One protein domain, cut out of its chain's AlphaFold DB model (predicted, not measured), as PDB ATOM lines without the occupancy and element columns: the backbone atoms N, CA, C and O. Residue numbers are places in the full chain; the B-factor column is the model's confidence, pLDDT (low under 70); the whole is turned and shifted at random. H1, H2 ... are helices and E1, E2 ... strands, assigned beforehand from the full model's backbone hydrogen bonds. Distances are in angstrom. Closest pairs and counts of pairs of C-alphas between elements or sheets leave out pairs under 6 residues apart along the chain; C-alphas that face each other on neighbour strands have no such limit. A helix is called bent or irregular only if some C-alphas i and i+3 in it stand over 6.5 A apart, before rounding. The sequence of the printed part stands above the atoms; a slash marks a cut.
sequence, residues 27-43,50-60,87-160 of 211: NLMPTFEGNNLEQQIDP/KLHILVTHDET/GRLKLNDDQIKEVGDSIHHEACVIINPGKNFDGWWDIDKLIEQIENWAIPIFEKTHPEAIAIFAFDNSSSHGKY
ATOM      1  N   ASN A  27      -7.773 -43.031  97.204       91.19
ATOM      2  CA  ASN A  27      -8.494 -43.844  98.195       91.19
ATOM      3  C   ASN A  27      -7.704 -44.072  99.496       91.19
ATOM      4  O   ASN A  27      -8.296 -44.387 100.523       91.19
ATOM      5  N   LEU A  28      -6.377 -43.929  99.444       94.12
ATOM      6  CA  LEU A  28      -5.449 -44.106 100.565       94.12
ATOM      7  C   LEU A  28      -4.908 -42.766 101.084       94.12
ATOM      8  O   LEU A  28      -4.130 -42.751 102.035       94.12
ATOM      9  N   MET A  29      -5.301 -41.649 100.465       94.75
ATOM     10  CA  MET A  29      -4.866 -40.306 100.839       94.75
ATOM     11  C   MET A  29      -5.855 -39.625 101.785       94.75
ATOM     12  O   MET A  29      -7.063 -39.853 101.684       94.75
ATOM     13  N   PRO A  30      -5.372 -38.742 102.673       92.75
ATOM     14  CA  PRO A  30      -6.252 -37.895 103.451       92.75
ATOM     15  C   PRO A  30      -6.964 -36.880 102.555       92.75
ATOM     16  O   PRO A  30      -6.415 -36.365 101.577       92.75
ATOM     17  N   THR A  31      -8.188 -36.549 102.944       90.62
ATOM     18  CA  THR A  31      -8.926 -35.402 102.408       90.62
ATOM     19  C   THR A  31      -8.936 -34.280 103.436       90.62
ATOM     20  O   THR A  31      -8.644 -34.502 104.610       90.62
ATOM     21  N   PHE A  32      -9.229 -33.058 102.998       87.94
ATOM     22  CA  PHE A  32      -9.254 -31.901 103.884       87.94
ATOM     23  C   PHE A  32     -10.596 -31.183 103.781       87.94
ATOM     24  O   PHE A  32     -11.086 -30.920 102.682       87.94
ATOM     25  N   GLU A  33     -11.174 -30.854 104.931       88.62
ATOM     26  CA  GLU A  33     -12.428 -30.115 105.070       88.62
ATOM     27  C   GLU A  33     -12.217 -28.797 105.829       88.62
ATOM     28  O   GLU A  33     -11.157 -28.530 106.403       88.62
ATOM     29  N   GLY A  34     -13.250 -27.954 105.823       83.94
ATOM     30  CA  GLY A  34     -13.224 -26.616 106.409       83.94
ATOM     31  C   GLY A  34     -13.049 -25.519 105.362       83.94
ATOM     32  O   GLY A  34     -12.748 -25.770 104.195       83.94
ATOM     33  N   ASN A  35     -13.266 -24.269 105.775       81.00
ATOM     34  CA  ASN A  35     -13.200 -23.131 104.851       81.00
ATOM     35  C   ASN A  35     -11.769 -22.864 104.359       81.00
ATOM     36  O   ASN A  35     -11.594 -22.260 103.303       81.00
ATOM     37  N   ASN A  36     -10.765 -23.312 105.115       78.50
ATOM     38  CA  ASN A  36      -9.346 -23.170 104.813       78.50
ATOM     39  C   ASN A  36      -8.632 -24.530 104.725       78.50
ATOM     40  O   ASN A  36      -7.403 -24.553 104.803       78.50
ATOM     41  N   LEU A  37      -9.371 -25.636 104.555       78.50
ATOM     42  CA  LEU A  37      -8.822 -26.999 104.506       78.50
ATOM     43  C   LEU A  37      -8.030 -27.374 105.774       78.50
ATOM     44  O   LEU A  37      -7.031 -28.086 105.721       78.50
ATOM     45  N   GLU A  38      -8.451 -26.850 106.924       79.06
ATOM     46  CA  GLU A  38      -7.761 -26.995 108.205       79.06
ATOM     47  C   GLU A  38      -7.955 -28.363 108.871       79.06
ATOM     48  O   GLU A  38      -7.174 -28.729 109.750       79.06
ATOM     49  N   GLN A  39      -8.991 -29.110 108.486       81.19
ATOM     50  CA  GLN A  39      -9.314 -30.396 109.090       81.19
ATOM     51  C   GLN A  39      -8.917 -31.537 108.160       81.19
ATOM     52  O   GLN A  39      -9.543 -31.734 107.123       81.19
ATOM     53  N   GLN A  40      -7.917 -32.319 108.564       88.12
ATOM     54  CA  GLN A  40      -7.541 -33.554 107.881       88.12
ATOM     55  C   GLN A  40      -8.518 -34.686 108.231       88.12
ATOM     56  O   GLN A  40      -8.855 -34.886 109.400       88.12
ATOM     57  N   ILE A  41      -8.950 -35.429 107.217       90.94
ATOM     58  CA  ILE A  41      -9.802 -36.611 107.328       90.94
ATOM     59  C   ILE A  41      -9.076 -37.772 106.664       90.94
ATOM     60  O   ILE A  41      -8.960 -37.830 105.436       90.94
ATOM     61  N   ASP A  42      -8.600 -38.695 107.494       91.62
ATOM     62  CA  ASP A  42      -7.920 -39.899 107.033       91.62
ATOM     63  C   ASP A  42      -8.931 -40.924 106.489       91.62
ATOM     64  O   ASP A  42     -10.045 -41.048 107.017       91.62
ATOM     65  N   PRO A  43      -8.565 -41.676 105.438       92.62
ATOM     66  CA  PRO A  43      -9.396 -42.742 104.903       92.62
ATOM     67  C   PRO A  43      -9.469 -43.931 105.867       92.62
ATOM     68  O   PRO A  43      -8.627 -44.121 106.747       92.62
ATOM     69  N   LYS A  50      -1.488 -48.629 104.201       94.12
ATOM     70  CA  LYS A  50      -0.821 -47.503 104.854       94.12
ATOM     71  C   LYS A  50      -1.416 -46.204 104.339       94.12
ATOM     72  O   LYS A  50      -1.921 -46.153 103.221       94.12
ATOM     73  N   LEU A  51      -1.341 -45.156 105.153       95.62
ATOM     74  CA  LEU A  51      -1.747 -43.816 104.742       95.62
ATOM     75  C   LEU A  51      -0.786 -43.314 103.663       95.62
ATOM     76  O   LEU A  51       0.430 -43.351 103.850       95.62
ATOM     77  N   HIS A  52      -1.322 -42.851 102.540       95.81
ATOM     78  CA  HIS A  52      -0.539 -42.245 101.473       95.81
ATOM     79  C   HIS A  52      -0.589 -40.726 101.615       95.81
ATOM     80  O   HIS A  52      -1.661 -40.142 101.709       95.81
ATOM     81  N   ILE A  53       0.562 -40.065 101.605       94.88
ATOM     82  CA  ILE A  53       0.649 -38.608 101.709       94.88
ATOM     83  C   ILE A  53       1.213 -38.063 100.403       94.88
ATOM     84  O   ILE A  53       2.329 -38.402 100.009       94.88
ATOM     85  N   LEU A  54       0.436 -37.212  99.733       93.12
ATOM     86  CA  LEU A  54       0.883 -36.517  98.533       93.12
ATOM     87  C   LEU A  54       1.900 -35.435  98.912       93.12
ATOM     88  O   LEU A  54       1.567 -34.476  99.610       93.12
ATOM     89  N   VAL A  55       3.127 -35.572  98.420       92.50
ATOM     90  CA  VAL A  55       4.201 -34.593  98.594       92.50
ATOM     91  C   VAL A  55       4.460 -33.926  97.252       92.50
ATOM     92  O   VAL A  55       5.025 -34.527  96.342       92.50
ATOM     93  N   THR A  56       4.028 -32.677  97.112       90.62
ATOM     94  CA  THR A  56       4.250 -31.895  95.890       90.62
ATOM     95  C   THR A  56       5.555 -31.120  95.977       90.62
ATOM     96  O   THR A  56       5.811 -30.457  96.984       90.62
ATOM     97  N   HIS A  57       6.338 -31.146  94.907       89.94
ATOM     98  CA  HIS A  57       7.529 -30.318  94.738       89.94
ATOM     99  C   HIS A  57       7.286 -29.275  93.645       89.94
ATOM    100  O   HIS A  57       6.571 -29.542  92.682       89.94
ATOM    101  N   ASP A  58       7.831 -28.076  93.838       87.38
ATOM    102  CA  ASP A  58       7.743 -26.981  92.875       87.38
ATOM    103  C   ASP A  58       8.945 -26.040  93.033       87.38
ATOM    104  O   ASP A  58       9.533 -25.916  94.115       87.38
ATOM    105  N   GLU A  59       9.275 -25.338  91.956       86.00
ATOM    106  CA  GLU A  59      10.347 -24.356  91.890       86.00
ATOM    107  C   GLU A  59       9.757 -22.946  91.805       86.00
ATOM    108  O   GLU A  59       8.897 -22.642  90.981       86.00
ATOM    109  N   THR A  60      10.259 -22.023  92.626       83.06
ATOM    110  CA  THR A  60       9.833 -20.621  92.555       83.06
ATOM    111  C   THR A  60      11.017 -19.675  92.488       83.06
ATOM    112  O   THR A  60      11.961 -19.739  93.274       83.06
ATOM    113  N   GLY A  87       2.414 -24.949 102.975       59.88
ATOM    114  CA  GLY A  87       2.584 -26.363 102.591       59.88
ATOM    115  C   GLY A  87       4.024 -26.875 102.455       59.88
ATOM    116  O   GLY A  87       4.249 -27.850 101.748       59.88
ATOM    117  N   ARG A  88       5.020 -26.243 103.094       79.31
ATOM    118  CA  ARG A  88       6.400 -26.760 103.072       79.31
ATOM    119  C   ARG A  88       6.536 -28.003 103.949       79.31
ATOM    120  O   ARG A  88       6.100 -27.993 105.099       79.31
ATOM    121  N   LEU A  89       7.212 -29.027 103.433       87.25
ATOM    122  CA  LEU A  89       7.611 -30.188 104.220       87.25
ATOM    123  C   LEU A  89       8.688 -29.765 105.233       87.25
ATOM    124  O   LEU A  89       9.811 -29.411 104.857       87.25
ATOM    125  N   LYS A  90       8.311 -29.735 106.513       92.12
ATOM    126  CA  LYS A  90       9.108 -29.163 107.598       92.12
ATOM    127  C   LYS A  90       8.833 -29.871 108.922       92.12
ATOM    128  O   LYS A  90       7.697 -30.241 109.203       92.12
ATOM    129  N   LEU A  91       9.864 -29.993 109.748       92.06
ATOM    130  CA  LEU A  91       9.744 -30.433 111.134       92.06
ATOM    131  C   LEU A  91       9.068 -29.367 112.007       92.06
ATOM    132  O   LEU A  91       9.279 -28.164 111.829       92.06
ATOM    133  N   ASN A  92       8.295 -29.808 112.995       91.44
ATOM    134  CA  ASN A  92       7.804 -28.934 114.059       91.44
ATOM    135  C   ASN A  92       8.879 -28.688 115.138       91.44
ATOM    136  O   ASN A  92       9.898 -29.376 115.191       91.44
ATOM    137  N   ASP A  93       8.641 -27.714 116.021       93.31
ATOM    138  CA  ASP A  93       9.618 -27.294 117.036       93.31
ATOM    139  C   ASP A  93      10.071 -28.427 117.969       93.31
ATOM    140  O   ASP A  93      11.215 -28.431 118.424       93.31
ATOM    141  N   ASP A  94       9.201 -29.389 118.275       93.56
ATOM    142  CA  ASP A  94       9.542 -30.503 119.159       93.56
ATOM    143  C   ASP A  94      10.374 -31.564 118.435       93.56
ATOM    144  O   ASP A  94      11.370 -32.039 118.981       93.56
ATOM    145  N   GLN A  95      10.045 -31.858 117.176       92.94
ATOM    146  CA  GLN A  95      10.862 -32.711 116.313       92.94
ATOM    147  C   GLN A  95      12.253 -32.110 116.107       92.94
ATOM    148  O   GLN A  95      13.235 -32.841 116.191       92.94
ATOM    149  N   ILE A  96      12.355 -30.791 115.905       94.00
ATOM    150  CA  ILE A  96      13.639 -30.086 115.773       94.00
ATOM    151  C   ILE A  96      14.490 -30.260 117.035       94.00
ATOM    152  O   ILE A  96      15.676 -30.569 116.935       94.00
ATOM    153  N   LYS A  97      13.902 -30.111 118.229       94.62
ATOM    154  CA  LYS A  97      14.628 -30.333 119.494       94.62
ATOM    155  C   LYS A  97      15.125 -31.770 119.633       94.62
ATOM    156  O   LYS A  97      16.183 -31.981 120.215       94.62
ATOM    157  N   GLU A  98      14.357 -32.738 119.143       93.94
ATOM    158  CA  GLU A  98      14.713 -34.154 119.212       93.94
ATOM    159  C   GLU A  98      15.860 -34.505 118.258       93.94
ATOM    160  O   GLU A  98      16.813 -35.169 118.662       93.94
ATOM    161  N   VAL A  99      15.782 -34.060 117.001       92.62
ATOM    162  CA  VAL A  99      16.761 -34.432 115.970       92.62
ATOM    163  C   VAL A  99      18.003 -33.539 115.974       92.62
ATOM    164  O   VAL A  99      19.051 -33.954 115.474       92.62
ATOM    165  N   GLY A 100      17.924 -32.328 116.531       92.62
ATOM    166  CA  GLY A 100      19.010 -31.350 116.480       92.62
ATOM    167  C   GLY A 100      19.462 -31.099 115.040       92.62
ATOM    168  O   GLY A 100      18.632 -30.934 114.153       92.62
ATOM    169  N   ASP A 101      20.770 -31.137 114.792       92.06
ATOM    170  CA  ASP A 101      21.356 -30.924 113.458       92.06
ATOM    171  C   ASP A 101      21.580 -32.232 112.672       92.06
ATOM    172  O   ASP A 101      22.331 -32.255 111.700       92.06
ATOM    173  N   SER A 102      20.978 -33.349 113.104       92.62
ATOM    174  CA  SER A 102      21.180 -34.649 112.438       92.62
ATOM    175  C   SER A 102      20.511 -34.748 111.066       92.62
ATOM    176  O   SER A 102      20.988 -35.497 110.217       92.62
ATOM    177  N   ILE A 103      19.434 -33.990 110.847       93.00
ATOM    178  CA  ILE A 103      18.725 -33.882 109.570       93.00
ATOM    179  C   ILE A 103      18.358 -32.423 109.297       93.00
ATOM    180  O   ILE A 103      18.268 -31.605 110.216       93.00
ATOM    181  N   HIS A 104      18.094 -32.099 108.032       93.44
ATOM    182  CA  HIS A 104      17.531 -30.804 107.664       93.44
ATOM    183  C   HIS A 104      16.147 -30.613 108.298       93.44
ATOM    184  O   HIS A 104      15.373 -31.556 108.437       93.44
ATOM    185  N   HIS A 105      15.816 -29.379 108.683       93.00
ATOM    186  CA  HIS A 105      14.521 -29.080 109.312       93.00
ATOM    187  C   HIS A 105      13.428 -28.761 108.300       93.00
ATOM    188  O   HIS A 105      12.251 -28.832 108.635       93.00
ATOM    189  N   GLU A 106      13.807 -28.386 107.079       92.50
ATOM    190  CA  GLU A 106      12.904 -27.948 106.021       92.50
ATOM    191  C   GLU A 106      13.428 -28.405 104.657       92.50
ATOM    192  O   GLU A 106      14.596 -28.188 104.336       92.50
ATOM    193  N   ALA A 107      12.566 -29.010 103.838       92.31
ATOM    194  CA  ALA A 107      12.925 -29.518 102.513       92.31
ATOM    195  C   ALA A 107      12.910 -28.401 101.451       92.31
ATOM    196  O   ALA A 107      12.235 -28.510 100.430       92.31
ATOM    197  N   CYS A 108      13.623 -27.298 101.690       90.38
ATOM    198  CA  CYS A 108      13.637 -26.123 100.818       90.38
ATOM    199  C   CYS A 108      15.068 -25.642 100.570       90.38
ATOM    200  O   CYS A 108      15.754 -25.228 101.505       90.38
ATOM    201  N   VAL A 109      15.494 -25.651  99.306       88.81
ATOM    202  CA  VAL A 109      16.806 -25.149  98.884       88.81
ATOM    203  C   VAL A 109      16.640 -23.762  98.273       88.81
ATOM    204  O   VAL A 109      15.834 -23.557  97.369       88.81
ATOM    205  N   ILE A 110      17.428 -22.801  98.754       89.00
ATOM    206  CA  ILE A 110      17.535 -21.474  98.141       89.00
ATOM    207  C   ILE A 110      18.828 -21.444  97.338       89.00
ATOM    208  O   ILE A 110      19.901 -21.657  97.897       89.00
ATOM    209  N   ILE A 111      18.720 -21.146  96.044       87.50
ATOM    210  CA  ILE A 111      19.866 -21.009  95.144       87.50
ATOM    211  C   ILE A 111      19.968 -19.580  94.614       87.50
ATOM    212  O   ILE A 111      18.957 -18.940  94.315       87.50
ATOM    213  N   ASN A 112      21.193 -19.093  94.440       88.00
ATOM    214  CA  ASN A 112      21.479 -17.888  93.672       88.00
ATOM    215  C   ASN A 112      21.938 -18.310  92.273       88.00
ATOM    216  O   ASN A 112      23.080 -18.753  92.112       88.00
ATOM    217  N   PRO A 113      21.074 -18.207  91.251       83.94
ATOM    218  CA  PRO A 113      21.390 -18.753  89.945       83.94
ATOM    219  C   PRO A 113      22.519 -17.982  89.255       83.94
ATOM    220  O   PRO A 113      22.508 -16.752  89.170       83.94
ATOM    221  N   GLY A 114      23.474 -18.721  88.686       82.44
ATOM    222  CA  GLY A 114      24.476 -18.180  87.769       82.44
ATOM    223  C   GLY A 114      25.835 -18.870  87.839       82.44
ATOM    224  O   GLY A 114      26.214 -19.475  88.836       82.44
ATOM    225  N   LYS A 115      26.616 -18.736  86.758       78.56
ATOM    226  CA  LYS A 115      27.922 -19.404  86.588       78.56
ATOM    227  C   LYS A 115      28.947 -19.072  87.684       78.56
ATOM    228  O   LYS A 115      29.819 -19.886  87.956       78.56
ATOM    229  N   ASN A 116      28.849 -17.880  88.273       87.75
ATOM    230  CA  ASN A 116      29.744 -17.408  89.336       87.75
ATOM    231  C   ASN A 116      29.091 -17.477  90.733       87.75
ATOM    232  O   ASN A 116      29.607 -16.867  91.665       87.75
ATOM    233  N   PHE A 117      27.950 -18.157  90.848       86.94
ATOM    234  CA  PHE A 117      27.179 -18.330  92.078       86.94
ATOM    235  C   PHE A 117      26.948 -19.832  92.314       86.94
ATOM    236  O   PHE A 117      27.874 -20.619  92.127       86.94
ATOM    237  N   ASP A 118      25.726 -20.241  92.659       86.12
ATOM    238  CA  ASP A 118      25.388 -21.615  93.052       86.12
ATOM    239  C   ASP A 118      25.126 -22.539  91.844       86.12
ATOM    240  O   ASP A 118      24.697 -23.685  91.985       86.12
ATOM    241  N   GLY A 119      25.392 -22.052  90.627       87.75
ATOM    242  CA  GLY A 119      25.071 -22.745  89.385       87.75
ATOM    243  C   GLY A 119      23.606 -22.570  88.989       87.75
ATOM    244  O   GLY A 119      22.959 -21.597  89.367       87.75
ATOM    245  N   TRP A 120      23.106 -23.475  88.155       85.94
ATOM    246  CA  TRP A 120      21.681 -23.574  87.839       85.94
ATOM    247  C   TRP A 120      21.068 -24.723  88.636       85.94
ATOM    248  O   TRP A 120      21.793 -25.599  89.110       85.94
ATOM    249  N   TRP A 121      19.744 -24.714  88.775       86.94
ATOM    250  CA  TRP A 121      19.034 -25.883  89.273       86.94
ATOM    251  C   TRP A 121      19.184 -27.036  88.273       86.94
ATOM    252  O   TRP A 121      18.986 -26.855  87.070       86.94
ATOM    253  N   ASP A 122      19.605 -28.192  88.769       86.56
ATOM    254  CA  ASP A 122      19.849 -29.402  87.993       86.56
ATOM    255  C   ASP A 122      19.301 -30.619  88.747       86.56
ATOM    256  O   ASP A 122      18.967 -30.545  89.931       86.56
ATOM    257  N   ILE A 123      19.181 -31.752  88.054       87.62
ATOM    258  CA  ILE A 123      18.656 -32.982  88.661       87.62
ATOM    259  C   ILE A 123      19.520 -33.480  89.816       87.62
ATOM    260  O   ILE A 123      19.003 -34.126  90.715       87.62
ATOM    261  N   ASP A 124      20.826 -33.204  89.791       88.94
ATOM    262  CA  ASP A 124      21.742 -33.707  90.807       88.94
ATOM    263  C   ASP A 124      21.420 -33.008  92.144       88.94
ATOM    264  O   ASP A 124      21.334 -33.668  93.177       88.94
ATOM    265  N   LYS A 125      21.095 -31.704  92.108       90.75
ATOM    266  CA  LYS A 125      20.542 -30.955  93.255       90.75
ATOM    267  C   LYS A 125      19.150 -31.421  93.662       90.75
ATOM    268  O   LYS A 125      18.865 -31.473  94.856       90.75
ATOM    269  N   LEU A 126      18.284 -31.751  92.699       91.56
ATOM    270  CA  LEU A 126      16.956 -32.283  93.009       91.56
ATOM    271  C   LEU A 126      17.068 -33.619  93.759       91.56
ATOM    272  O   LEU A 126      16.449 -33.776  94.807       91.56
ATOM    273  N   ILE A 127      17.890 -34.550  93.269       91.75
ATOM    274  CA  ILE A 127      18.146 -35.840  93.926       91.75
ATOM    275  C   ILE A 127      18.719 -35.610  95.325       91.75
ATOM    276  O   ILE A 127      18.198 -36.166  96.286       91.75
ATOM    277  N   GLU A 128      19.717 -34.731  95.466       93.81
ATOM    278  CA  GLU A 128      20.303 -34.398  96.768       93.81
ATOM    279  C   GLU A 128      19.255 -33.861  97.759       93.81
ATOM    280  O   GLU A 128      19.221 -34.295  98.913       93.81
ATOM    281  N   GLN A 129      18.373 -32.956  97.315       94.25
ATOM    282  CA  GLN A 129      17.278 -32.431  98.134       94.25
ATOM    283  C   GLN A 129      16.304 -33.543  98.537       94.25
ATOM    284  O   GLN A 129      15.879 -33.605  99.693       94.25
ATOM    285  N   ILE A 130      15.919 -34.420  97.610       94.25
ATOM    286  CA  ILE A 130      14.946 -35.477  97.896       94.25
ATOM    287  C   ILE A 130      15.528 -36.515  98.858       94.25
ATOM    288  O   ILE A 130      14.913 -36.794  99.888       94.25
ATOM    289  N   GLU A 131      16.721 -37.034  98.568       95.44
ATOM    290  CA  GLU A 131      17.355 -38.103  99.343       95.44
ATOM    291  C   GLU A 131      17.788 -37.643 100.735       95.44
ATOM    292  O   GLU A 131      17.525 -38.332 101.719       95.44
ATOM    293  N   ASN A 132      18.422 -36.472 100.843       95.25
ATOM    294  CA  ASN A 132      19.040 -36.052 102.101       95.25
ATOM    295  C   ASN A 132      18.137 -35.142 102.955       95.25
ATOM    296  O   ASN A 132      18.438 -34.918 104.128       95.25
ATOM    297  N   TRP A 133      17.068 -34.567 102.383       95.38
ATOM    298  CA  TRP A 133      16.232 -33.573 103.069       95.38
ATOM    299  C   TRP A 133      14.777 -34.035 103.102       95.38
ATOM    300  O   TRP A 133      14.230 -34.246 104.181       95.38
ATOM    301  N   ALA A 134      14.144 -34.220 101.940       95.44
ATOM    302  CA  ALA A 134      12.710 -34.488 101.873       95.44
ATOM    303  C   ALA A 134      12.334 -35.841 102.491       95.44
ATOM    304  O   ALA A 134      11.432 -35.882 103.324       95.44
ATOM    305  N   ILE A 135      13.033 -36.927 102.139       96.44
ATOM    306  CA  ILE A 135      12.746 -38.267 102.676       96.44
ATOM    307  C   ILE A 135      12.949 -38.318 104.203       96.44
ATOM    308  O   ILE A 135      11.994 -38.681 104.891       96.44
ATOM    309  N   PRO A 136      14.088 -37.874 104.781       96.56
ATOM    310  CA  PRO A 136      14.268 -37.888 106.235       96.56
ATOM    311  C   PRO A 136      13.234 -37.046 106.992       96.56
ATOM    312  O   PRO A 136      12.731 -37.457 108.041       96.56
ATOM    313  N   ILE A 137      12.878 -35.869 106.460       96.50
ATOM    314  CA  ILE A 137      11.831 -35.031 107.056       96.50
ATOM    315  C   ILE A 137      10.475 -35.734 106.957       96.50
ATOM    316  O   ILE A 137       9.708 -35.712 107.922       96.50
ATOM    317  N   PHE A 138      10.168 -36.372 105.826       96.50
ATOM    318  CA  PHE A 138       8.925 -37.110 105.635       96.50
ATOM    319  C   PHE A 138       8.792 -38.259 106.635       96.50
ATOM    320  O   PHE A 138       7.808 -38.308 107.367       96.50
ATOM    321  N   GLU A 139       9.800 -39.127 106.737       96.00
ATOM    322  CA  GLU A 139       9.796 -40.265 107.664       96.00
ATOM    323  C   GLU A 139       9.622 -39.818 109.122       96.00
ATOM    324  O   GLU A 139       8.945 -40.483 109.908       96.00
ATOM    325  N   LYS A 140      10.185 -38.656 109.486       95.06
ATOM    326  CA  LYS A 140      10.036 -38.087 110.830       95.06
ATOM    327  C   LYS A 140       8.657 -37.471 111.081       95.06
ATOM    328  O   LYS A 140       8.172 -37.504 112.213       95.06
ATOM    329  N   THR A 141       8.052 -36.870 110.059       93.38
ATOM    330  CA  THR A 141       6.759 -36.167 110.162       93.38
ATOM    331  C   THR A 141       5.559 -37.088 110.001       93.38
ATOM    332  O   THR A 141       4.542 -36.857 110.649       93.38
ATOM    333  N   HIS A 142       5.693 -38.146 109.205       93.38
ATOM    334  CA  HIS A 142       4.627 -39.078 108.858       93.38
ATOM    335  C   HIS A 142       5.120 -40.522 109.046       93.38
ATOM    336  O   HIS A 142       5.308 -41.250 108.066       93.38
ATOM    337  N   PRO A 143       5.363 -40.956 110.297       93.62
ATOM    338  CA  PRO A 143       5.812 -42.317 110.557       93.62
ATOM    339  C   PRO A 143       4.783 -43.324 110.032       93.62
ATOM    340  O   PRO A 143       3.579 -43.099 110.124       93.62
ATOM    341  N   GLU A 144       5.267 -44.440 109.486       93.12
ATOM    342  CA  GLU A 144       4.465 -45.519 108.883       93.12
ATOM    343  C   GLU A 144       3.654 -45.159 107.626       93.12
ATOM    344  O   GLU A 144       3.091 -46.067 107.010       93.12
ATOM    345  N   ALA A 145       3.632 -43.893 107.201       95.56
ATOM    346  CA  ALA A 145       2.983 -43.466 105.967       95.56
ATOM    347  C   ALA A 145       3.857 -43.726 104.728       95.56
ATOM    348  O   ALA A 145       5.066 -43.944 104.817       95.56
ATOM    349  N   ILE A 146       3.235 -43.668 103.553       95.94
ATOM    350  CA  ILE A 146       3.900 -43.763 102.252       95.94
ATOM    351  C   ILE A 146       3.849 -42.393 101.577       95.94
ATOM    352  O   ILE A 146       2.772 -41.834 101.373       95.94
ATOM    353  N   ALA A 147       5.009 -41.851 101.210       95.50
ATOM    354  CA  ALA A 147       5.081 -40.631 100.416       95.50
ATOM    355  C   ALA A 147       4.761 -40.929  98.948       95.50
ATOM    356  O   ALA A 147       5.379 -41.800  98.335       95.50
ATOM    357  N   ILE A 148       3.849 -40.154  98.369       94.94
ATOM    358  CA  ILE A 148       3.606 -40.106  96.929       94.94
ATOM    359  C   ILE A 148       4.155 -38.773  96.433       94.94
ATOM    360  O   ILE A 148       3.529 -37.732  96.621       94.94
ATOM    361  N   PHE A 149       5.351 -38.792  95.849       92.44
ATOM    362  CA  PHE A 149       5.978 -37.579  95.336       92.44
ATOM    363  C   PHE A 149       5.411 -37.210  93.965       92.44
ATOM    364  O   PHE A 149       5.436 -38.016  93.037       92.44
ATOM    365  N   ALA A 150       4.931 -35.975  93.842       90.50
ATOM    366  CA  ALA A 150       4.469 -35.401  92.589       90.50
ATOM    367  C   ALA A 150       5.370 -34.228  92.194       90.50
ATOM    368  O   ALA A 150       5.535 -33.271  92.956       90.50
ATOM    369  N   PHE A 151       5.920 -34.319  90.989       88.88
ATOM    370  CA  PHE A 151       6.774 -33.311  90.373       88.88
ATOM    371  C   PHE A 151       6.104 -32.768  89.113       88.88
ATOM    372  O   PHE A 151       5.252 -33.435  88.518       88.88
ATOM    373  N   ASP A 152       6.505 -31.574  88.690       85.75
ATOM    374  CA  ASP A 152       6.170 -31.099  87.356       85.75
ATOM    375  C   ASP A 152       6.997 -31.841  86.285       85.75
ATOM    376  O   ASP A 152       7.904 -32.626  86.574       85.75
ATOM    377  N   ASN A 153       6.655 -31.628  85.014       80.12
ATOM    378  CA  ASN A 153       7.384 -32.214  83.888       80.12
ATOM    379  C   ASN A 153       8.481 -31.259  83.388       80.12
ATOM    380  O   ASN A 153       8.603 -31.010  82.183       80.12
ATOM    381  N   SER A 154       9.228 -30.650  84.312       79.81
ATOM    382  CA  SER A 154      10.349 -29.788  83.953       79.81
ATOM    383  C   SER A 154      11.454 -30.603  83.277       79.81
ATOM    384  O   SER A 154      11.739 -31.751  83.621       79.81
ATOM    385  N   SER A 155      12.115 -30.006  82.284       73.19
ATOM    386  CA  SER A 155      13.145 -30.693  81.496       73.19
ATOM    387  C   SER A 155      14.359 -31.115  82.328       73.19
ATOM    388  O   SER A 155      15.049 -32.064  81.950       73.19
ATOM    389  N   SER A 156      14.597 -30.472  83.476       72.44
ATOM    390  CA  SER A 156      15.614 -30.891  84.447       72.44
ATOM    391  C   SER A 156      15.323 -32.278  85.031       72.44
ATOM    392  O   SER A 156      16.268 -32.999  85.338       72.44
ATOM    393  N   HIS A 157      14.059 -32.706  85.107       73.50
ATOM    394  CA  HIS A 157      13.646 -33.995  85.676       73.50
ATOM    395  C   HIS A 157      13.901 -35.158  84.706       73.50
ATOM    396  O   HIS A 157      13.995 -36.311  85.115       73.50
ATOM    397  N   GLY A 158      14.068 -34.860  83.413       71.69
ATOM    398  CA  GLY A 158      14.288 -35.838  82.347       71.69
ATOM    399  C   GLY A 158      15.755 -36.198  82.075       71.69
ATOM    400  O   GLY A 158      16.055 -36.669  80.974       71.69
ATOM    401  N   LYS A 159      16.696 -35.947  83.003       79.19
ATOM    402  CA  LYS A 159      18.108 -36.318  82.788       79.19
ATOM    403  C   LYS A 159      18.236 -37.841  82.769       79.19
ATOM    404  O   LYS A 159      17.830 -38.540  83.692       79.19
ATOM    405  N   TYR A 160      18.869 -38.351  81.722       79.69
ATOM    406  CA  TYR A 160      19.282 -39.745  81.668       79.69
ATOM    407  C   TYR A 160      20.517 -39.981  82.547       79.69
ATOM    408  O   TYR A 160      21.295 -39.062  82.792       79.69
TER     409      TYR A 160
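AT A GLANCE: This is residues 27 to 43, 50 to 60 and 87 to 160 of the 211 residues of an uncharacterized protein of Rhizophagus sp. MUCL 43196 (UniProt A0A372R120). One long helix, H2, runs over a small ladder of two parallel strands, E3 and E4, with its residues 130 to 139 nearest to E4. The hairpin of E1 and E2 sits at one end of the longest axis, the loop round Asn 116 reaches to the other, and short helices H1 and H3 lie near opposite ends of H2. The printed part has 102 residues, under half of them in named elements, in the order E1 E2 E3 H1 H2 E4 H3; the class is mixed. It is only just loose, close to compact, with a radius of gyration of the C-alphas of 15.7 A, and spans 47 by 34 by 28 A.

IN THESE COORDINATES: E3, residues 52 to 56, begins at C-alpha 52 (-0.539, -42.245, 101.473) and is 12.7 A long; E4, residues 146 to 150, is 12.8 A long. H2, residues 123 to 141, is 24.8 A long and ends at C-alpha 141 (6.759, -36.167, 110.162). H1 is residues 93 to 99, E1 31 to 33, E2 39 to 41, and H3 155 to 158, ending at C-alpha 158 (14.288, -35.838, 82.347).

HOW THE PARTS SIT: E3 and E4 are parallel at 29 degrees, with N 53 and O 146 2.8 A apart, within hydrogen-bond range. The closest C-alphas of H2 and E4, Phe 138 and Ala 147, are 7.4 A apart. H2 has a kink of 26 degrees near residue 130 and is only just irregular, C-alphas 132 and 135 being 6.7 A apart. H1 and H2 are close but not clearly touching, about perpendicular at 74 degrees; their closest C-alphas, Gln 95 and Lys 140, are 7.7 A apart. H3 and H2 are close but not clearly touching, the closest C-alphas being Ile 123 and Ser 156, 5.6 A. The hairpin E1 and E2 is antiparallel at 143 degrees, with N 31 and O 41 2.9 A apart, within hydrogen-bond range; E2 and E3 are apart. Every O i to N i+4 pair is within hydrogen-bond range in H1, 13 of 15 in H2, and H3 is too short for one.

THE WHOLE: The two C-alphas farthest apart, Pro 43 and Asn 116, are 49.2 A apart. Residues 44 to 49 and 61 to 86 are not printed; the gaps are 9.8 A and 13.6 A between C-alphas. The link H1 to H2 is long, 23 residues. Mean pLDDT of the printed part is 89.2; residue 87 is under 70.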